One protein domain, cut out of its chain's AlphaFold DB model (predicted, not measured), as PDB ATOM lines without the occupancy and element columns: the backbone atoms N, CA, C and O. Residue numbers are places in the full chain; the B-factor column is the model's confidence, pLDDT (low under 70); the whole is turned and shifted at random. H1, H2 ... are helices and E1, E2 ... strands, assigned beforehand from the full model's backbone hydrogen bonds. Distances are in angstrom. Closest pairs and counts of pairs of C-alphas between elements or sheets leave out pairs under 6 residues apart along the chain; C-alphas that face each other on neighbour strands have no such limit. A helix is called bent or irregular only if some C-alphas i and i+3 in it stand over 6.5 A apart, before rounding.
ATOM      1  N   MET A  12     207.118 251.900 147.145       96.38
ATOM      2  CA  MET A  12     207.943 250.871 147.745       96.38
ATOM      3  C   MET A  12     209.121 250.579 146.819       96.38
ATOM      4  O   MET A  12     208.946 250.335 145.623       96.38
ATOM      5  N   VAL A  13     210.326 250.625 147.377       95.50
ATOM      6  CA  VAL A  13     211.585 250.414 146.667       95.50
ATOM      7  C   VAL A  13     212.226 249.130 147.175       95.50
ATOM      8  O   VAL A  13     212.451 248.989 148.375       95.50
ATOM      9  N   SER A  14     212.545 248.214 146.267       93.25
ATOM     10  CA  SER A  14     213.335 247.008 146.527       93.25
ATOM     11  C   SER A  14     214.507 246.925 145.547       93.25
ATOM     12  O   SER A  14     214.624 247.742 144.627       93.25
ATOM     13  N   ALA A  15     215.381 245.929 145.711       89.81
ATOM     14  CA  ALA A  15     216.474 245.679 144.769       89.81
ATOM     15  C   ALA A  15     215.971 245.540 143.319       89.81
ATOM     16  O   ALA A  15     216.580 246.082 142.390       89.81
ATOM     17  N   ASP A  16     214.811 244.913 143.136       89.75
ATOM     18  CA  ASP A  16     214.303 244.524 141.822       89.75
ATOM     19  C   ASP A  16     213.319 245.533 141.225       89.75
ATOM     20  O   ASP A  16     213.237 245.653 140.002       89.75
ATOM     21  N   ALA A  17     212.592 246.290 142.055       92.38
ATOM     22  CA  ALA A  17     211.486 247.110 141.572       92.38
ATOM     23  C   ALA A  17     211.262 248.409 142.358       92.38
ATOM     24  O   ALA A  17     211.670 248.575 143.507       92.38
ATOM     25  N   VAL A  18     210.555 249.330 141.703       94.69
ATOM     26  CA  VAL A  18     209.916 250.494 142.322       94.69
ATOM     27  C   VAL A  18     208.439 250.398 141.981       94.69
ATOM     28  O   VAL A  18     208.072 250.497 140.811       94.69
ATOM     29  N   VAL A  19     207.602 250.155 142.984       95.31
ATOM     30  CA  VAL A  19     206.161 249.924 142.809       95.31
ATOM     31  C   VAL A  19     205.359 250.852 143.721       95.31
ATOM     32  O   VAL A  19     205.901 251.330 144.719       95.31
ATOM     33  N   PRO A  20     204.082 251.141 143.425       96.00
ATOM     34  CA  PRO A  20     203.211 251.832 144.372       96.00
ATOM     35  C   PRO A  20     203.146 251.094 145.714       96.00
ATOM     36  O   PRO A  20     203.173 249.863 145.751       96.00
ATOM     37  N   VAL A  21     203.047 251.842 146.814       93.06
ATOM     38  CA  VAL A  21     202.880 251.255 148.153       93.06
ATOM     39  C   VAL A  21     201.556 250.473 148.211       93.06
ATOM     40  O   VAL A  21     200.505 251.067 147.952       93.06
ATOM     41  N   PRO A  22     201.562 249.167 148.547       88.56
ATOM     42  CA  PRO A  22     200.332 248.391 148.685       88.56
ATOM     43  C   PRO A  22     199.446 248.924 149.816       88.56
ATOM     44  O   PRO A  22     199.946 249.279 150.881       88.56
ATOM     45  N   HIS A  23     198.123 248.901 149.636       81.88
ATOM     46  CA  HIS A  23     197.171 249.395 150.643       81.88
ATOM     47  C   HIS A  23     197.251 248.682 152.004       81.88
ATOM     48  O   HIS A  23     196.841 249.250 153.010       81.88
ATOM     49  N   SER A  24     197.747 247.444 152.042       83.19
ATOM     50  CA  SER A  24     197.820 246.612 153.247       83.19
ATOM     51  C   SER A  24     199.148 246.703 154.000       83.19
ATOM     52  O   SER A  24     199.326 245.986 154.985       83.19
ATOM     53  N   ILE A  25     200.108 247.515 153.543       85.62
ATOM     54  CA  ILE A  25     201.438 247.507 154.149       85.62
ATOM     55  C   ILE A  25     201.441 248.215 155.507       85.62
ATOM     56  O   ILE A  25     200.882 249.299 155.666       85.62
ATOM     57  N   SER A  26     202.092 247.595 156.490       86.69
ATOM     58  CA  SER A  26     202.242 248.148 157.835       86.69
ATOM     59  C   SER A  26     203.589 248.848 158.008       86.69
ATOM     60  O   SER A  26     204.620 248.393 157.501       86.69
ATOM     61  N   THR A  27     203.579 249.938 158.773       91.12
ATOM     62  CA  THR A  27     204.775 250.656 159.228       91.12
ATOM     63  C   THR A  27     205.068 250.460 160.716       91.12
ATOM     64  O   THR A  27     206.036 251.032 161.205       91.12
ATOM     65  N   THR A  28     204.290 249.637 161.432       90.25
ATOM     66  CA  THR A  28     204.385 249.475 162.897       90.25
ATOM     67  C   THR A  28     205.782 249.076 163.380       90.25
ATOM     68  O   THR A  28     206.260 249.629 164.364       90.25
ATOM     69  N   ASP A  29     206.462 248.176 162.667       90.38
ATOM     70  CA  ASP A  29     207.806 247.693 163.028       90.38
ATOM     71  C   ASP A  29     208.926 248.438 162.279       90.38
ATOM     72  O   ASP A  29     210.054 247.953 162.149       90.38
ATOM     73  N   ARG A  30     208.606 249.613 161.723       95.44
ATOM     74  CA  ARG A  30     209.526 250.438 160.943       95.44
ATOM     75  C   ARG A  30     209.786 251.764 161.642       95.44
ATOM     76  O   ARG A  30     208.928 252.354 162.287       95.44
ATOM     77  N   ILE A  31     210.997 252.254 161.452       96.25
ATOM     78  CA  ILE A  31     211.474 253.539 161.926       96.25
ATOM     79  C   ILE A  31     211.288 254.545 160.792       96.25
ATOM     80  O   ILE A  31     211.755 254.325 159.671       96.25
ATOM     81  N   ALA A  32     210.604 255.644 161.087       97.06
ATOM     82  CA  ALA A  32     210.485 256.780 160.186       97.06
ATOM     83  C   ALA A  32     211.787 257.591 160.183       97.06
ATOM     84  O   ALA A  32     212.256 258.020 161.236       97.06
ATOM     85  N   VAL A  33     212.347 257.834 158.999       97.00
ATOM     86  CA  VAL A  33     213.498 258.721 158.792       97.00
ATOM     87  C   VAL A  33     213.191 259.664 157.636       97.00
ATOM     88  O   VAL A  33     212.704 259.233 156.592       97.00
ATOM     89  N   LEU A  34     213.473 260.956 157.792       97.50
ATOM     90  CA  LEU A  34     213.244 261.931 156.733       97.50
ATOM     91  C   LEU A  34     214.159 261.634 155.538       97.50
ATOM     92  O   LEU A  34     215.385 261.586 155.650       97.50
ATOM     93  N   ALA A  35     213.548 261.471 154.375       95.94
ATOM     94  CA  ALA A  35     214.210 261.198 153.118       95.94
ATOM     95  C   ALA A  35     214.274 262.476 152.276       95.94
ATOM     96  O   ALA A  35     213.264 262.997 151.802       95.94
ATOM     97  N   ILE A  36     215.500 262.959 152.070       94.81
ATOM     98  CA  ILE A  36     215.826 264.065 151.168       94.81
ATOM     99  C   ILE A  36     217.034 263.702 150.305       94.81
ATOM    100  O   ILE A  36     217.790 262.770 150.583       94.81
ATOM    101  N   GLY A  37     217.235 264.470 149.242       91.44
ATOM    102  CA  GLY A  37     218.320 264.276 148.292       91.44
ATOM    103  C   GLY A  37     218.351 262.857 147.716       91.44
ATOM    104  O   GLY A  37     217.375 262.396 147.124       91.44
ATOM    105  N   SER A  38     219.482 262.168 147.892       90.06
ATOM    106  CA  SER A  38     219.662 260.792 147.413       90.06
ATOM    107  C   SER A  38     218.798 259.774 148.168       90.06
ATOM    108  O   SER A  38     218.390 258.781 147.575       90.06
ATOM    109  N   ASN A  39     218.438 260.048 149.428       92.56
ATOM    110  CA  ASN A  39     217.594 259.160 150.235       92.56
ATOM    111  C   ASN A  39     216.119 259.200 149.803       92.56
ATOM    112  O   ASN A  39     215.378 258.280 150.117       92.56
ATOM    113  N   ALA A  40     215.703 260.218 149.040       94.00
ATOM    114  CA  ALA A  40     214.385 260.287 148.399       94.00
ATOM    115  C   ALA A  40     214.396 259.807 146.934       94.00
ATOM    116  O   ALA A  40     213.374 259.862 146.256       94.00
ATOM    117  N   ASN A  41     215.542 259.352 146.414       92.69
ATOM    118  CA  ASN A  41     215.672 258.898 145.034       92.69
ATOM    119  C   ASN A  41     215.701 257.354 144.975       92.69
ATOM    120  O   ASN A  41     216.696 256.750 145.390       92.69
ATOM    121  N   PRO A  42     214.676 256.697 144.392       93.56
ATOM    122  CA  PRO A  42     214.615 255.238 144.309       93.56
ATOM    123  C   PRO A  42     215.823 254.594 143.618       93.56
ATOM    124  O   PRO A  42     216.298 253.548 144.050       93.56
ATOM    125  N   ALA A  43     216.371 255.224 142.575       90.94
ATOM    126  CA  ALA A  43     217.552 254.704 141.888       90.94
ATOM    127  C   ALA A  43     218.797 254.726 142.792       90.94
ATOM    128  O   ALA A  43     219.642 253.836 142.696       90.94
ATOM    129  N   GLN A  44     218.904 255.710 143.690       89.50
ATOM    130  CA  GLN A  44     219.989 255.770 144.671       89.50
ATOM    131  C   GLN A  44     219.800 254.777 145.813       89.50
ATOM    132  O   GLN A  44     220.762 254.101 146.163       89.50
ATOM    133  N   ILE A  45     218.582 254.621 146.335       91.25
ATOM    134  CA  ILE A  45     218.268 253.582 147.330       91.25
ATOM    135  C   ILE A  45     218.668 252.200 146.796       91.25
ATOM    136  O   ILE A  45     219.387 251.460 147.465       91.25
ATOM    137  N   ARG A  46     218.295 251.886 145.547       90.75
ATOM    138  CA  ARG A  46     218.673 250.627 144.886       90.75
ATOM    139  C   ARG A  46     220.180 250.483 144.715       90.75
ATOM    140  O   ARG A  46     220.729 249.422 144.986       90.75
ATOM    141  N   ARG A  47     220.866 251.556 144.312       88.06
ATOM    142  CA  ARG A  47     222.332 251.573 144.181       88.06
ATOM    143  C   ARG A  47     223.044 251.326 145.515       88.06
ATOM    144  O   ARG A  47     224.101 250.705 145.504       88.06
ATOM    145  N   LYS A  48     222.494 251.810 146.637       86.69
ATOM    146  CA  LYS A  48     223.030 251.557 147.986       86.69
ATOM    147  C   LYS A  48     222.913 250.081 148.397       86.69
ATOM    148  O   LYS A  48     223.598 249.676 149.325       86.69
ATOM    149  N   GLY A  49     222.086 249.284 147.711       83.31
ATOM    150  CA  GLY A  49     221.939 247.856 147.993       83.31
ATOM    151  C   GLY A  49     221.280 247.574 149.342       83.31
ATOM    152  O   GLY A  49     221.574 246.551 149.955       83.31
ATOM    153  N   ILE A  50     220.418 248.482 149.815       84.94
ATOM    154  CA  ILE A  50     219.669 248.296 151.061       84.94
ATOM    155  C   ILE A  50     218.823 247.023 150.933       84.94
ATOM    156  O   ILE A  50     218.017 246.897 150.011       84.94
ATOM    157  N   VAL A  51     219.023 246.074 151.849       87.56
ATOM    158  CA  VAL A  51     218.320 244.786 151.826       87.56
ATOM    159  C   VAL A  51     216.864 244.978 152.249       87.56
ATOM    160  O   VAL A  51     216.574 245.647 153.244       87.56
ATOM    161  N   GLY A  52     215.945 244.353 151.513       90.00
ATOM    162  CA  GLY A  52     214.506 244.418 151.767       90.00
ATOM    163  C   GLY A  52     213.826 245.631 151.132       90.00
ATOM    164  O   GLY A  52     214.347 246.258 150.213       90.00
ATOM    165  N   GLU A  53     212.622 245.930 151.609       93.69
ATOM    166  CA  GLU A  53     211.774 246.992 151.062       93.69
ATOM    167  C   GLU A  53     211.938 248.287 151.860       93.69
ATOM    168  O   GLU A  53     211.903 248.265 153.094       93.69
ATOM    169  N   VAL A  54     212.060 249.414 151.161       95.44
ATOM    170  CA  VAL A  54     212.012 250.771 151.719       95.44
ATOM    171  C   VAL A  54     210.730 251.440 151.246       95.44
ATOM    172  O   VAL A  54     210.488 251.529 150.043       95.44
ATOM    173  N   LEU A  55     209.910 251.930 152.176       96.62
ATOM    174  CA  LEU A  55     208.688 252.659 151.827       96.62
ATOM    175  C   LEU A  55     208.976 254.151 151.870       96.62
ATOM    176  O   LEU A  55     209.304 254.674 152.930       96.62
ATOM    177  N   LEU A  56     208.837 254.827 150.736       97.00
ATOM    178  CA  LEU A  56     208.861 256.280 150.647       97.00
ATOM    179  C   LEU A  56     207.424 256.789 150.648       97.00
ATOM    180  O   LEU A  56     206.675 256.521 149.710       97.00
ATOM    181  N   MET A  57     207.041 257.535 151.681       96.50
ATOM    182  CA  MET A  57     205.725 258.172 151.789       96.50
ATOM    183  C   MET A  57     205.879 259.697 151.804       96.50
ATOM    184  O   MET A  57     206.759 260.179 152.515       96.50
ATOM    185  N   PRO A  58     205.083 260.466 151.039       96.62
ATOM    186  CA  PRO A  58     205.157 261.925 151.060       96.62
ATOM    187  C   PRO A  58     204.893 262.503 152.457       96.62
ATOM    188  O   PRO A  58     204.096 261.955 153.215       96.62
ATOM    189  N   THR A  59     205.541 263.617 152.776       97.62
ATOM    190  CA  THR A  59     205.301 264.419 153.986       97.62
ATOM    191  C   THR A  59     205.689 265.867 153.720       97.62
ATOM    192  O   THR A  59     206.491 266.163 152.827       97.62
ATOM    193  N   THR A  60     205.169 266.779 154.533       98.25
ATOM    194  CA  THR A  60     205.560 268.183 154.506       98.25
ATOM    195  C   THR A  60     206.542 268.479 155.634       98.25
ATOM    196  O   THR A  60     206.165 268.517 156.805       98.25
ATOM    197  N   LEU A  61     207.800 268.773 155.294       98.56
ATOM    198  CA  LEU A  61     208.777 269.322 156.238       98.56
ATOM    199  C   LEU A  61     208.395 270.766 156.580       98.56
ATOM    200  O   LEU A  61     208.150 271.563 155.679       98.56
ATOM    201  N   GLN A  62     208.384 271.120 157.865       98.56
ATOM    202  CA  GLN A  62     207.973 272.435 158.355       98.56
ATOM    203  C   GLN A  62     209.156 273.252 158.876       98.56
ATOM    204  O   GLN A  62     210.120 272.725 159.430       98.56
ATOM    205  N   ASN A  63     209.064 274.576 158.759       98.38
ATOM    206  CA  ASN A  63     210.033 275.555 159.259       98.38
ATOM    207  C   ASN A  63     211.480 275.335 158.779       98.38
ATOM    208  O   ASN A  63     212.427 275.783 159.434       98.38
ATOM    209  N   HIS A  64     211.653 274.638 157.657       98.38
ATOM    210  CA  HIS A  64     212.942 274.295 157.075       98.38
ATOM    211  C   HIS A  64     212.859 274.286 155.549       98.38
ATOM    212  O   HIS A  64     211.796 274.071 154.964       98.38
ATOM    213  N   LEU A  65     214.012 274.484 154.918       98.12
ATOM    214  CA  LEU A  65     214.212 274.315 153.485       98.12
ATOM    215  C   LEU A  65     215.160 273.154 153.207       98.12
ATOM    216  O   LEU A  65     216.126 272.961 153.947       98.12
ATOM    217  N   VAL A  66     214.928 272.447 152.098       97.69
ATOM    218  CA  VAL A  66     215.919 271.534 151.516       97.69
ATOM    219  C   VAL A  66     216.827 272.320 150.571       97.69
ATOM    220  O   VAL A  66     216.384 272.924 149.590       97.69
ATOM    221  N   VAL A  67     218.116 272.325 150.883       97.19
ATOM    222  CA  VAL A  67     219.147 273.126 150.215       97.19
ATOM    223  C   VAL A  67     220.332 272.253 149.825       97.19
ATOM    224  O   VAL A  67     220.442 271.102 150.249       97.19
ATOM    225  N   HIS A  68     221.226 272.794 149.006       95.50
ATOM    226  CA  HIS A  68     222.497 272.143 148.701       95.50
ATOM    227  C   HIS A  68     223.423 272.175 149.923       95.50
ATOM    228  O   HIS A  68     223.563 273.205 150.584       95.50
ATOM    229  N   ALA A  69     224.058 271.048 150.233       93.88
ATOM    230  CA  ALA A  69     225.078 270.969 151.272       93.88
ATOM    231  C   ALA A  69     226.339 271.729 150.846       93.88
ATOM    232  O   ALA A  69     226.667 271.798 149.663       93.88
ATOM    233  N   GLY A  70     227.070 272.270 151.820       91.88
ATOM    234  CA  GLY A  70     228.304 273.030 151.601       91.88
ATOM    235  C   GLY A  70     229.513 272.188 151.180       91.88
ATOM    236  O   GLY A  70     230.623 272.528 151.553       91.88
ATOM    237  N   HIS A  71     229.330 271.071 150.472       87.81
ATOM    238  CA  HIS A  71     230.427 270.256 149.948       87.81
ATOM    239  C   HIS A  71     230.024 269.512 148.670       87.81
ATOM    240  O   HIS A  71     228.844 269.373 148.347       87.81
ATOM    241  N   ILE A  72     231.026 269.004 147.952       86.44
ATOM    242  CA  ILE A  72     230.854 268.160 146.766       86.44
ATOM    243  C   ILE A  72     231.363 266.765 147.116       86.44
ATOM    244  O   ILE A  72     232.440 266.617 147.694       86.44
ATOM    245  N   THR A  73     230.592 265.734 146.784       82.88
ATOM    246  CA  THR A  73     231.002 264.345 147.019       82.88
ATOM    247  C   THR A  73     232.155 263.944 146.101       82.88
ATOM    248  O   THR A  73     232.341 264.504 145.021       82.88
ATOM    249  N   THR A  74     232.887 262.890 146.468       80.19
ATOM    250  CA  THR A  74     233.983 262.334 145.649       80.19
ATOM    251  C   THR A  74     233.543 261.879 144.254       80.19
ATOM    252  O   THR A  74     234.356 261.821 143.338       80.19
ATOM    253  N   TYR A  75     232.253 261.593 144.070       77.00
ATOM    254  CA  TYR A  75     231.649 261.212 142.793       77.00
ATOM    255  C   TYR A  75     230.947 262.385 142.075       77.00
ATOM    256  O   TYR A  75     230.139 262.166 141.170       77.00
ATOM    257  N   GLY A  76     231.227 263.634 142.467       81.75
ATOM    258  CA  GLY A  76     230.788 264.833 141.745       81.75
ATOM    259  C   GLY A  76     229.288 265.124 141.859       81.75
ATOM    260  O   GLY A  76     228.639 265.524 140.885       81.75
ATOM    261  N   ALA A  77     228.686 264.871 143.021       85.06
ATOM    262  CA  ALA A  77     227.338 265.332 143.337       85.06
ATOM    263  C   ALA A  77     227.384 266.436 144.395       85.06
ATOM    264  O   ALA A  77     228.262 266.433 145.252       85.06
ATOM    265  N   VAL A  78     226.412 267.346 144.345       89.00
ATOM    266  CA  VAL A  78     226.152 268.302 145.424       89.00
ATOM    267  C   VAL A  78     225.021 267.704 146.265       89.00
ATOM    268  O   VAL A  78     223.905 267.563 145.749       89.00
ATOM    269  N   PRO A  79     225.289 267.242 147.498       90.25
ATOM    270  CA  PRO A  79     224.265 266.619 148.326       90.25
ATOM    271  C   PRO A  79     223.178 267.597 148.751       90.25
ATOM    272  O   PRO A  79     223.337 268.813 148.670       90.25
ATOM    273  N   ALA A  80     222.084 267.046 149.266       93.31
ATOM    274  CA  ALA A  80     221.066 267.830 149.948       93.31
ATOM    275  C   ALA A  80     221.371 267.918 151.450       93.31
ATOM    276  O   ALA A  80     221.995 267.024 152.025       93.31
ATOM    277  N   THR A  81     220.887 268.979 152.081       96.00
ATOM    278  CA  THR A  81     220.797 269.143 153.533       96.00
ATOM    279  C   THR A  81     219.575 270.003 153.867       96.00
ATOM    280  O   THR A  81     218.884 270.490 152.971       96.00
ATOM    281  N   VAL A  82     219.310 270.201 155.154       97.25
ATOM    282  CA  VAL A  82     218.250 271.079 155.653       97.25
ATOM    283  C   VAL A  82     218.819 272.321 156.322       97.25
ATOM    284  O   VAL A  82     219.857 272.273 156.984       97.25
ATOM    285  N   VAL A  83     218.101 273.434 156.195       97.44
ATOM    286  CA  VAL A  83     218.369 274.670 156.937       97.44
ATOM    287  C   VAL A  83     217.072 275.206 157.520       97.44
ATOM    288  O   VAL A  83     216.023 275.122 156.882       97.44
ATOM    289  N   ARG A  84     217.126 275.739 158.743       97.56
ATOM    290  CA  ARG A  84     215.955 276.346 159.378       97.56
ATOM    291  C   ARG A  84     215.522 277.573 158.585       97.56
ATOM    292  O   ARG A  84     216.338 278.438 158.280       97.56
ATOM    293  N   TRP A  85     214.229 277.653 158.309       97.94
ATOM    294  CA  TRP A  85     213.598 278.788 157.660       97.94
ATOM    295  C   TRP A  85     212.183 278.967 158.215       97.94
ATOM    296  O   TRP A  85     211.286 278.192 157.872       97.94
ATOM    297  N   PRO A  86     211.967 279.940 159.115       97.75
ATOM    298  CA  PRO A  86     210.666 280.144 159.740       97.75
ATOM    299  C   PRO A  86     209.550 280.282 158.703       97.75
ATOM    300  O   PRO A  86     209.719 280.969 157.700       97.75
ATOM    301  N   GLN A  87     208.410 279.631 158.957       97.62
ATOM    302  CA  GLN A  87     207.217 279.690 158.100       97.62
ATOM    303  C   GLN A  87     207.393 279.101 156.689       97.62
ATOM    304  O   GLN A  87     206.487 279.241 155.869       97.62
ATOM    305  N   ALA A  88     208.517 278.436 156.394       98.12
ATOM    306  CA  ALA A  88     208.633 277.646 155.175       98.12
ATOM    307  C   ALA A  88     208.097 276.225 155.348       98.12
ATOM    308  O   ALA A  88     208.095 275.671 156.449       98.12
ATOM    309  N   SER A  89     207.712 275.621 154.234       98.19
ATOM    310  CA  SER A  89     207.437 274.197 154.120       98.19
ATOM    311  C   SER A  89     208.070 273.615 152.858       98.19
ATOM    312  O   SER A  89     208.239 274.334 151.875       98.19
ATOM    313  N   CYS A  90     208.435 272.328 152.881       97.00
ATOM    314  CA  CYS A  90     208.958 271.593 151.722       97.00
ATOM    315  C   CYS A  90     208.235 270.259 151.536       97.00
ATOM    316  O   CYS A  90     208.042 269.533 152.511       97.00
ATOM    317  N   GLN A  91     207.925 269.907 150.288       96.75
ATOM    318  CA  GLN A  91     207.414 268.580 149.940       96.75
ATOM    319  C   GLN A  91     208.569 267.577 149.883       96.75
ATOM    320  O   GLN A  91     209.455 267.679 149.034       96.75
ATOM    321  N   VAL A  92     208.588 266.634 150.823       97.38
ATOM    322  CA  VAL A  92     209.647 265.626 150.972       97.38
ATOM    323  C   VAL A  92     209.045 264.247 151.233       97.38
ATOM    324  O   VAL A  92     207.846 264.040 151.061       97.38
ATOM    325  N   PHE A  93     209.880 263.278 151.609       97.75
ATOM    326  CA  PHE A  93     209.441 261.924 151.914       97.75
ATOM    327  C   PHE A  93     209.876 261.504 153.316       97.75
ATOM    328  O   PHE A  93     210.886 261.967 153.840       97.75
ATOM    329  N   VAL A  94     209.133 260.573 153.898       97.44
ATOM    330  CA  VAL A  94     209.576 259.708 154.989       97.44
ATOM    331  C   VAL A  94     209.971 258.373 154.378       97.44
ATOM    332  O   VAL A  94     209.182 257.771 153.649       97.44
ATOM    333  N   ALA A  95     211.176 257.904 154.685       96.75
ATOM    334  CA  ALA A  95     211.569 256.521 154.488       96.75
ATOM    335  C   ALA A  95     211.202 255.711 155.738       96.75
ATOM    336  O   ALA A  95     211.691 255.996 156.829       96.75
ATOM    337  N   TRP A  96     210.358 254.693 155.577       97.12
ATOM    338  CA  TRP A  96     210.063 253.723 156.630       97.12
ATOM    339  C   TRP A  96     211.004 252.531 156.519       97.12
ATOM    340  O   TRP A  96     210.889 251.699 155.610       97.12
ATOM    341  N   LEU A  97     211.930 252.462 157.465       95.75
ATOM    342  CA  LEU A  97     213.087 251.579 157.445       95.75
ATOM    343  C   LEU A  97     213.025 250.564 158.585       95.75
ATOM    344  O   LEU A  97     212.542 250.868 159.669       95.75
ATOM    345  N   THR A  98     213.544 249.358 158.386       95.00
ATOM    346  CA  THR A  98     213.834 248.461 159.516       95.00
ATOM    347  C   THR A  98     215.023 248.998 160.321       95.00
ATOM    348  O   THR A  98     215.805 249.814 159.826       95.00
ATOM    349  N   ALA A  99     215.214 248.512 161.551       93.12
ATOM    350  CA  ALA A  99     216.358 248.909 162.379       93.12
ATOM    351  C   ALA A  99     217.714 248.696 161.675       93.12
ATOM    352  O   ALA A  99     218.590 249.558 161.750       93.12
ATOM    353  N   GLN A 100     217.864 247.595 160.928       92.12
ATOM    354  CA  GLN A 100     219.077 247.328 160.149       92.12
ATOM    355  C   GLN A 100     219.270 248.359 159.029       92.12
ATOM    356  O   GLN A 100     220.357 248.905 158.875       92.12
ATOM    357  N   GLN A 101     218.207 248.698 158.297       94.00
ATOM    358  CA  GLN A 101     218.277 249.685 157.217       94.00
ATOM    359  C   GLN A 101     218.617 251.098 157.737       94.00
ATOM    360  O   GLN A 101     219.302 251.860 157.051       94.00
ATOM    361  N   VAL A 102     218.183 251.458 158.954       92.75
ATOM    362  CA  VAL A 102     218.599 252.710 159.617       92.75
ATOM    363  C   VAL A 102     220.093 252.695 159.935       92.75
ATOM    364  O   VAL A 102     220.776 253.696 159.697       92.75
ATOM    365  N   ALA A 103     220.616 251.575 160.440       89.56
ATOM    366  CA  ALA A 103     222.044 251.428 160.711       89.56
ATOM    367  C   ALA A 103     222.867 251.570 159.420       89.56
ATOM    368  O   ALA A 103     223.794 252.379 159.375       89.56
ATOM    369  N   ASP A 104     222.463 250.887 158.347       87.50
ATOM    370  CA  ASP A 104     223.121 250.958 157.038       87.50
ATOM    371  C   ASP A 104     223.086 252.383 156.461       87.50
ATOM    372  O   ASP A 104     224.092 252.891 155.958       87.50
ATOM    373  N   THR A 105     221.941 253.069 156.587       85.50
ATOM    374  CA  THR A 105     221.795 254.465 156.150       85.50
ATOM    375  C   THR A 105     222.733 255.369 156.939       85.50
ATOM    376  O   THR A 105     223.482 256.131 156.336       85.50
ATOM    377  N   THR A 106     222.768 255.229 158.264       83.94
ATOM    378  CA  THR A 106     223.626 256.030 159.149       83.94
ATOM    379  C   THR A 106     225.105 255.831 158.835       83.94
ATOM    380  O   THR A 106     225.848 256.808 158.755       83.94
ATOM    381  N   ILE A 107     225.528 254.586 158.594       81.50
ATOM    382  CA  ILE A 107     226.888 254.281 158.143       81.50
ATOM    383  C   ILE A 107     227.165 255.001 156.820       81.50
ATOM    384  O   ILE A 107     228.197 255.659 156.707       81.50
ATOM    385  N   SER A 108     226.225 254.957 155.863       77.19
ATOM    386  CA  SER A 108     226.347 255.593 154.539       77.19
ATOM    387  C   SER A 108     226.429 257.126 154.561       77.19
ATOM    388  O   SER A 108     226.920 257.718 153.600       77.19
ATOM    389  N   GLU A 109     226.051 257.774 155.663       80.19
ATOM    390  CA  GLU A 109     226.225 259.221 155.838       80.19
ATOM    391  C   GLU A 109     227.626 259.604 156.388       80.19
ATOM    392  O   GLU A 109     227.942 260.789 156.515       80.19
ATOM    393  N   HIS A 110     228.503 258.616 156.656       69.50
ATOM    394  CA  HIS A 110     229.966 258.723 156.862       69.50
ATOM    395  C   HIS A 110     230.427 259.856 157.811       69.50
ATOM    396  O   HIS A 110     231.486 260.452 157.615       69.50
ATOM    397  N   GLY A 111     229.636 260.202 158.832       73.12
ATOM    398  CA  GLY A 111     229.960 261.286 159.769       73.12
ATOM    399  C   GLY A 111     229.917 262.700 159.172       73.12
ATOM    400  O   GLY A 111     230.246 263.658 159.868       73.12
ATOM    401  N   ASN A 112     229.480 262.851 157.917       83.56
ATOM    402  CA  ASN A 112     229.260 264.149 157.274       83.56
ATOM    403  C   ASN A 112     227.932 264.784 157.691       83.56
ATOM    404  O   ASN A 112     227.693 265.949 157.380       83.56
ATOM    405  N   TYR A 113     227.077 264.030 158.380       89.06
ATOM    406  CA  TYR A 113     225.744 264.443 158.785       89.06
ATOM    407  C   TYR A 113     225.498 264.173 160.268       89.06
ATOM    408  O   TYR A 113     225.965 263.177 160.819       89.06
ATOM    409  N   ASP A 114     224.723 265.054 160.888       91.44
ATOM    410  CA  ASP A 114     224.108 264.845 162.194       91.44
ATOM    411  C   ASP A 114     222.679 264.346 162.021       91.44
ATOM    412  O   ASP A 114     221.940 264.862 161.176       91.44
ATOM    413  N   LEU A 115     222.276 263.391 162.858       92.12
ATOM    414  CA  LEU A 115     220.868 263.062 163.018       92.12
ATOM    415  C   LEU A 115     220.211 264.162 163.859       92.12
ATOM    416  O   LEU A 115     220.659 264.450 164.969       92.12
ATOM    417  N   VAL A 116     219.185 264.803 163.309       95.56
ATOM    418  CA  VAL A 116     218.460 265.900 163.952       95.56
ATOM    419  C   VAL A 116     216.959 265.679 163.860       95.56
ATOM    420  O   VAL A 116     216.458 265.138 162.877       95.56
ATOM    421  N   ASP A 117     216.244 266.151 164.871       97.88
ATOM    422  CA  ASP A 117     214.789 266.132 164.923       97.88
ATOM    423  C   ASP A 117     214.201 267.228 164.031       97.88
ATOM    424  O   ASP A 117     214.486 268.417 164.211       97.88
ATOM    425  N   LEU A 118     213.379 266.836 163.056       98.19
ATOM    426  CA  LEU A 118     212.794 267.746 162.075       98.19
ATOM    427  C   LEU A 118     211.264 267.730 162.169       98.19
ATOM    428  O   LEU A 118     210.658 266.660 162.114       98.19
ATOM    429  N   PRO A 119     210.615 268.899 162.314       98.25
ATOM    430  CA  PRO A 119     209.167 268.967 162.410       98.25
ATOM    431  C   PRO A 119     208.534 268.759 161.033       98.25
ATOM    432  O   PRO A 119     208.908 269.407 160.056       98.25
ATOM    433  N   THR A 120     207.538 267.888 160.974       98.38
ATOM    434  CA  THR A 120     206.744 267.590 159.782       98.38
ATOM    435  C   THR A 120     205.252 267.709 160.092       98.38
ATOM    436  O   THR A 120     204.856 267.856 161.250       98.38
ATOM    437  N   ASP A 121     204.407 267.617 159.069       97.38
ATOM    438  CA  ASP A 121     202.954 267.466 159.230       97.38
ATOM    439  C   ASP A 121     202.528 266.159 159.927       97.38
ATOM    440  O   ASP A 121     201.399 266.068 160.406       97.38
ATOM    441  N   HIS A 122     203.438 265.194 160.074       94.06
ATOM    442  CA  HIS A 122     203.233 263.942 160.805       94.06
ATOM    443  C   HIS A 122     203.966 263.890 162.157       94.06
ATOM    444  O   HIS A 122     204.114 262.820 162.747       94.06
ATOM    445  N   GLY A 123     204.406 265.041 162.675       96.75
ATOM    446  CA  GLY A 123     205.154 265.144 163.930       96.75
ATOM    447  C   GLY A 123     206.659 265.275 163.711       96.75
ATOM    448  O   GLY A 123     207.118 265.679 162.644       96.75
ATOM    449  N   VAL A 124     207.445 264.994 164.746       98.00
ATOM    450  CA  VAL A 124     208.907 265.117 164.688       98.00
ATOM    451  C   VAL A 124     209.506 263.826 164.141       98.00
ATOM    452  O   VAL A 124     209.273 262.756 164.698       98.00
ATOM    453  N   ILE A 125     210.274 263.933 163.056       98.00
ATOM    454  CA  ILE A 125     210.918 262.803 162.381       98.00
ATOM    455  C   ILE A 125     212.425 263.069 162.313       98.00
ATOM    456  O   ILE A 125     212.828 264.167 161.916       98.00
ATOM    457  N   PRO A 126     213.279 262.096 162.673       97.06
ATOM    458  CA  PRO A 126     214.720 262.265 162.573       97.06
ATOM    459  C   PRO A 126     215.156 262.345 161.104       97.06
ATOM    460  O   PRO A 126     214.671 261.600 160.251       97.06
ATOM    461  N   GLY A 127     216.105 263.222 160.795       95.56
ATOM    462  CA  GLY A 127     216.700 263.347 159.468       95.56
ATOM    463  C   GLY A 127     218.161 263.771 159.525       95.56
ATOM    464  O   GLY A 127     218.657 264.220 160.556       95.56
ATOM    465  N   TYR A 128     218.860 263.622 158.405       94.62
ATOM    466  CA  TYR A 128     220.291 263.903 158.320       94.62
ATOM    467  C   TYR A 128     220.549 265.346 157.873       94.62
ATOM    468  O   TYR A 128     220.143 265.758 156.783       94.62
ATOM    469  N   ARG A 129     221.278 266.113 158.690       95.38
ATOM    470  CA  ARG A 129     221.738 267.476 158.377       95.38
ATOM    471  C   ARG A 129     223.253 267.508 158.212       95.38
ATOM    472  O   ARG A 129     223.975 267.130 159.126       95.38
ATOM    473  N   ALA A 130     223.731 268.002 157.075       93.62
ATOM    474  CA  ALA A 130     225.156 268.081 156.773       93.62
ATOM    475  C   ALA A 130     225.906 268.969 157.783       93.62
ATOM    476  O   ALA A 130     225.473 270.082 158.089       93.62
ATOM    477  N   ARG A 131     227.067 268.499 158.243       93.06
ATOM    478  CA  ARG A 131     228.003 269.223 159.119       93.06
ATOM    479  C   ARG A 131     228.792 270.297 158.387       93.06
ATOM    480  O   ARG A 131     229.208 271.275 158.992       93.06
ATOM    481  N   THR A 132     228.954 270.143 157.076       90.94
ATOM    482  CA  THR A 132     229.668 271.085 156.200       90.94
ATOM    483  C   THR A 132     228.892 272.385 155.956       90.94
ATOM    484  O   THR A 132     229.265 273.174 155.097       90.94
ATOM    485  N   GLY A 133     227.755 272.585 156.629       93.19
ATOM    486  CA  GLY A 133     226.863 273.707 156.373       93.19
ATOM    487  C   GLY A 133     226.151 273.600 155.023       93.19
ATOM    488  O   GLY A 133     225.912 272.509 154.494       93.19
ATOM    489  N   VAL A 134     225.783 274.758 154.481       95.25
ATOM    490  CA  VAL A 134     224.975 274.898 153.266       95.25
ATOM    491  C   VAL A 134     225.759 275.635 152.195       95.25
ATOM    492  O   VAL A 134     226.553 276.522 152.502       95.25
ATOM    493  N   LEU A 135     225.510 275.293 150.937       94.50
ATOM    494  CA  LEU A 135     226.003 276.078 149.817       94.50
ATOM    495  C   LEU A 135     225.234 277.400 149.757       94.50
ATOM    496  O   LEU A 135     223.998 277.407 149.830       94.50
ATOM    497  N   THR A 136     225.960 278.503 149.609       94.62
ATOM    498  CA  THR A 136     225.393 279.849 149.559       94.62
ATOM    499  C   THR A 136     225.648 280.527 148.221       94.62
ATOM    500  O   THR A 136     226.624 280.243 147.525       94.62
ATOM    501  N   ASP A 137     224.750 281.435 147.850       91.06
ATOM    502  CA  ASP A 137     224.981 282.347 146.740       91.06
ATOM    503  C   ASP A 137     225.958 283.476 147.132       91.06
ATOM    504  O   ASP A 137     226.456 283.568 148.257       91.06
ATOM    505  N   ARG A 138     226.226 284.385 146.188       88.94
ATOM    506  CA  ARG A 138     227.142 285.522 146.388       88.94
ATOM    507  C   ARG A 138     226.715 286.507 147.483       88.94
ATOM    508  O   ARG A 138     227.509 287.373 147.838       88.94
ATOM    509  N   THR A 139     225.471 286.448 147.957       90.06
ATOM    510  CA  THR A 139     224.959 287.313 149.029       90.06
ATOM    511  C   THR A 139     224.904 286.579 150.371       90.06
ATOM    512  O   THR A 139     224.501 287.170 151.371       90.06
ATOM    513  N   GLY A 140     225.356 285.320 150.416       91.50
ATOM    514  CA  GLY A 140     225.397 284.493 151.617       91.50
ATOM    515  C   GLY A 140     224.095 283.742 151.898       91.50
ATOM    516  O   GLY A 140     223.991 283.109 152.948       91.50
ATOM    517  N   TRP A 141     223.110 283.776 150.994       95.00
ATOM    518  CA  TRP A 141     221.848 283.067 151.196       95.00
ATOM    519  C   TRP A 141     221.957 281.598 150.772       95.00
ATOM    520  O   TRP A 141     222.603 281.306 149.764       95.00
ATOM    521  N   PRO A 142     221.310 280.657 151.488       96.81
ATOM    522  CA  PRO A 142     221.303 279.245 151.111       96.81
ATOM    523  C   PRO A 142     220.707 279.023 149.718       96.81
ATOM    524  O   PRO A 142     219.683 279.612 149.382       96.81
ATOM    525  N   ILE A 143     221.277 278.109 148.934       96.75
ATOM    526  CA  ILE A 143     220.739 277.759 147.613       96.75
ATOM    527  C   ILE A 143     219.793 276.560 147.737       96.75
ATOM    528  O   ILE A 143     220.215 275.452 148.084       96.75
ATOM    529  N   ARG A 144     218.508 276.753 147.416       96.56
ATOM    530  CA  ARG A 144     217.498 275.682 147.445       96.56
ATOM    531  C   ARG A 144     217.769 274.609 146.402       96.56
ATOM    532  O   ARG A 144     218.188 274.895 145.277       96.56
ATOM    533  N   LEU A 145     217.439 273.373 146.761       94.81
ATOM    534  CA  LEU A 145     217.448 272.258 145.829       94.81
ATOM    535  C   LEU A 145     216.211 272.345 144.926       94.81
ATOM    536  O   LEU A 145     215.099 272.112 145.381       94.81
ATOM    537  N   ALA A 146     216.399 272.640 143.637       93.25
ATOM    538  CA  ALA A 146     215.290 272.872 142.700       93.25
ATOM    539  C   ALA A 146     214.351 271.667 142.493       93.25
ATOM    540  O   ALA A 146     213.244 271.838 142.001       93.25
ATOM    541  N   ALA A 147     214.783 270.459 142.862       89.88
ATOM    542  CA  ALA A 147     213.944 269.261 142.816       89.88
ATOM    543  C   ALA A 147     212.904 269.200 143.952       89.88
ATOM    544  O   ALA A 147     212.090 268.284 143.966       89.88
ATOM    545  N   VAL A 148     212.955 270.134 144.908       93.50
ATOM    546  CA  VAL A 148     212.091 270.156 146.087       93.50
ATOM    547  C   VAL A 148     211.191 271.375 146.026       93.50
ATOM    548  O   VAL A 148     211.660 272.516 146.068       93.50
ATOM    549  N   GLU A 149     209.889 271.127 145.940       94.56
ATOM    550  CA  GLU A 149     208.896 272.183 146.060       94.56
ATOM    551  C   GLU A 149     208.916 272.750 147.480       94.56
ATOM    552  O   GLU A 149     208.930 272.005 148.464       94.56
ATOM    553  N   ALA A 150     208.938 274.080 147.576       96.25
ATOM    554  CA  ALA A 150     208.945 274.786 148.844       96.25
ATOM    555  C   ALA A 150     208.043 276.019 148.794       96.25
ATOM    556  O   ALA A 150     208.022 276.740 147.793       96.25
ATOM    557  N   HIS A 151     207.373 276.295 149.906       97.88
ATOM    558  CA  HIS A 151     206.532 277.472 150.107       97.88
ATOM    559  C   HIS A 151     207.015 278.240 151.332       97.88
ATOM    560  O   HIS A 151     207.619 277.661 152.229       97.88
ATOM    561  N   GLY A 152     206.766 279.545 151.374       97.25
ATOM    562  CA  GLY A 152     207.142 280.400 152.498       97.25
ATOM    563  C   GLY A 152     207.551 281.802 152.050       97.25
ATOM    564  O   GLY A 152     207.695 282.061 150.852       97.25
ATOM    565  N   PRO A 153     207.735 282.733 152.994       96.12
ATOM    566  CA  PRO A 153     208.168 284.086 152.680       96.12
ATOM    567  C   PRO A 153     209.658 284.127 152.309       96.12
ATOM    568  O   PRO A 153     210.479 283.424 152.900       96.12
ATOM    569  N   GLY A 154     210.003 284.994 151.352       96.12
ATOM    570  CA  GLY A 154     211.390 285.378 151.058       96.12
ATOM    571  C   GLY A 154     212.302 284.253 150.562       96.12
ATOM    572  O   GLY A 154     213.511 284.355 150.743       96.12
ATOM    573  N   LEU A 155     211.747 283.179 149.986       96.62
ATOM    574  CA  LEU A 155     212.516 281.991 149.607       96.62
ATOM    575  C   LEU A 155     213.755 282.347 148.771       96.62
ATOM    576  O   LEU A 155     213.637 283.100 147.801       96.62
ATOM    577  N   PRO A 156     214.927 281.764 149.082       95.50
ATOM    578  CA  PRO A 156     216.143 282.103 148.370       95.50
ATOM    579  C   PRO A 156     216.180 281.424 146.994       95.50
ATOM    580  O   PRO A 156     215.313 280.612 146.632       95.50
ATOM    581  N   THR A 157     217.198 281.771 146.208       95.94
ATOM    582  CA  THR A 157     217.424 281.217 144.869       95.94
ATOM    583  C   THR A 157     217.455 279.688 144.906       95.94
ATOM    584  O   THR A 157     217.962 279.082 145.849       95.94
ATOM    585  N   MET A 158     216.917 279.052 143.865       95.50
ATOM    586  CA  MET A 158     216.985 277.602 143.689       95.50
ATOM    587  C   MET A 158     217.890 277.231 142.520       95.50
ATOM    588  O   MET A 158     217.923 277.926 141.506       95.50
ATOM    589  N   MET A 159     218.596 276.113 142.657       94.94
ATOM    590  CA  MET A 159     219.424 275.538 141.603       94.94
ATOM    591  C   MET A 159     219.226 274.028 141.526       94.94
ATOM    592  O   MET A 159     219.047 273.338 142.533       94.94
ATOM    593  N   THR A 160     219.307 273.492 140.314       92.44
ATOM    594  CA  THR A 160     219.536 272.061 140.097       92.44
ATOM    595  C   THR A 160     220.938 271.675 140.574       92.44
ATOM    596  O   THR A 160     221.815 272.528 140.710       92.44
ATOM    597  N   GLN A 161     221.199 270.380 140.772       88.25
ATOM    598  CA  GLN A 161     222.561 269.911 141.073       88.25
ATOM    599  C   GLN A 161     223.578 270.312 139.990       88.25
ATOM    600  O   GLN A 161     224.720 270.608 140.320       88.25
ATOM    601  N   ALA A 162     223.185 270.332 138.709       89.31
ATOM    602  CA  ALA A 162     224.078 270.730 137.617       89.31
ATOM    603  C   ALA A 162     224.436 272.216 137.696       89.31
ATOM    604  O   ALA A 162     225.601 272.570 137.553       89.31
ATOM    605  N   GLN A 163     223.449 273.074 137.966       92.06
ATOM    606  CA  GLN A 163     223.674 274.509 138.146       92.06
ATOM    607  C   GLN A 163     224.552 274.790 139.368       92.06
ATOM    608  O   GLN A 163     225.510 275.544 139.252       92.06
ATOM    609  N   ALA A 164     224.275 274.138 140.503       90.19
ATOM    610  CA  ALA A 164     225.082 274.278 141.713       90.19
ATOM    611  C   ALA A 164     226.539 273.838 141.477       90.19
ATOM    612  O   ALA A 164     227.465 274.550 141.850       90.19
ATOM    613  N   LEU A 165     226.752 272.713 140.787       88.56
ATOM    614  CA  LEU A 165     228.093 272.228 140.456       88.56
ATOM    615  C   LEU A 165     228.836 273.163 139.487       88.56
ATOM    616  O   LEU A 165     230.022 273.417 139.667       88.56
ATOM    617  N   ALA A 166     228.147 273.689 138.472       88.44
ATOM    618  CA  ALA A 166     228.745 274.603 137.499       88.44
ATOM    619  C   ALA A 166     229.096 275.968 138.114       88.44
ATOM    620  O   ALA A 166     230.115 276.556 137.760       88.44
ATOM    621  N   ALA A 167     228.272 276.461 139.042       85.44
ATOM    622  CA  ALA A 167     228.520 277.709 139.761       85.44
ATOM    623  C   ALA A 167     229.631 277.578 140.821       85.44
ATOM    624  O   ALA A 167     230.255 278.578 141.175       85.44
ATOM    625  N   HIS A 168     229.898 276.359 141.305       77.00
ATOM    626  CA  HIS A 168     230.866 276.082 142.367       77.00
ATOM    627  C   HIS A 168     231.760 274.878 142.013       77.00
ATOM    628  O   HIS A 168     231.629 273.814 142.610       77.00
TER     629      HIS A 168
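This is residues 12 to 168 of the 173 residues of an uncharacterized protein of Euzebya sp. DY32-46 (UniProt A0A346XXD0). A long, sharply bent strand hairpin, E3 and E4, folds over against a second hairpin, E5 and E6; with E2, these strands make the compact core. H2 and H3 lie towards one end and H4 towards the other, while a long unnamed stretch, residues 131 to 160, runs along the outside and pairs briefly with E4 through residues 150 to 151. The printed part has 157 residues with four named helices and six named strands, in the order E1 E2 H1 H2 E3 E4 H3 E5 E6 H4, and its class is mixed. One sheet runs E2, E4, E3 and the other E5, E6, both antiparallel. The whole is compact, with a radius of gyration of the C-alphas of 15.3 A and spans of 48 by 34 by 26 A.

Find C-alpha 18 at (209.916, 250.494, 142.322), where E1, residues 18 to 20, begins. E2 holds residues 31 to 35, H1 37 to 40 and H2 42 to 48. E3, residues 54 to 68, spans 24.0 A and bends by 116 degrees at residue 63. E4, residues 80 to 97, spans 19.6 A and bends by 141 degrees at residue 85. H3 is residues 99 to 108, 14.3 A; E5 is 113 to 120, 19.3 A, and E6 is 123 to 130, 21.4 A. H4, residues 161 to 167, ends at C-alpha 167, (228.520, 277.709, 139.761).

Start at the strongly twisted sheet: in the hairpin E3 and E4, N 61 and O 90 are 2.9 A apart, within hydrogen-bond range. Beside E4, N 33 of E2 and O 95 are 2.9 A apart. E2, H1 H2 and E3 form a split strand-helix-strand unit, two strands running the same way with E4 between them; its crossover is right-handed. In the hairpin E5 and E6, look at N 118 and O 125, 3.0 A apart. The closest C-alphas of E2 and E6 are Leu 34 and Gly 127, 4.6 A; those of E3 and E5 are Leu 61 and Thr 120, 4.4 A. H1 is on the three-stranded sheet at a height of 6.1 A, over none of its strands. H3 makes two layers with that sheet, a helix on one face, at a height of 10.0 A. H2 only grazes the sheet with residues 42 to 46, and H4 is only just not on it, with 4 pairs of C-alphas within 10 A. E1 pairs with no named strand. Every O i to N i+4 pair is within hydrogen-bond range in H2, H3 and H4; H1 is too short for one.

The C-alphas farthest apart, Ser 24 and Arg 138, are 49.2 A apart. The printed part has no cut. The links E3 to E4 and E6 to H4 are long. Mean pLDDT of the printed part is 92.5, and residue 110 is under 70.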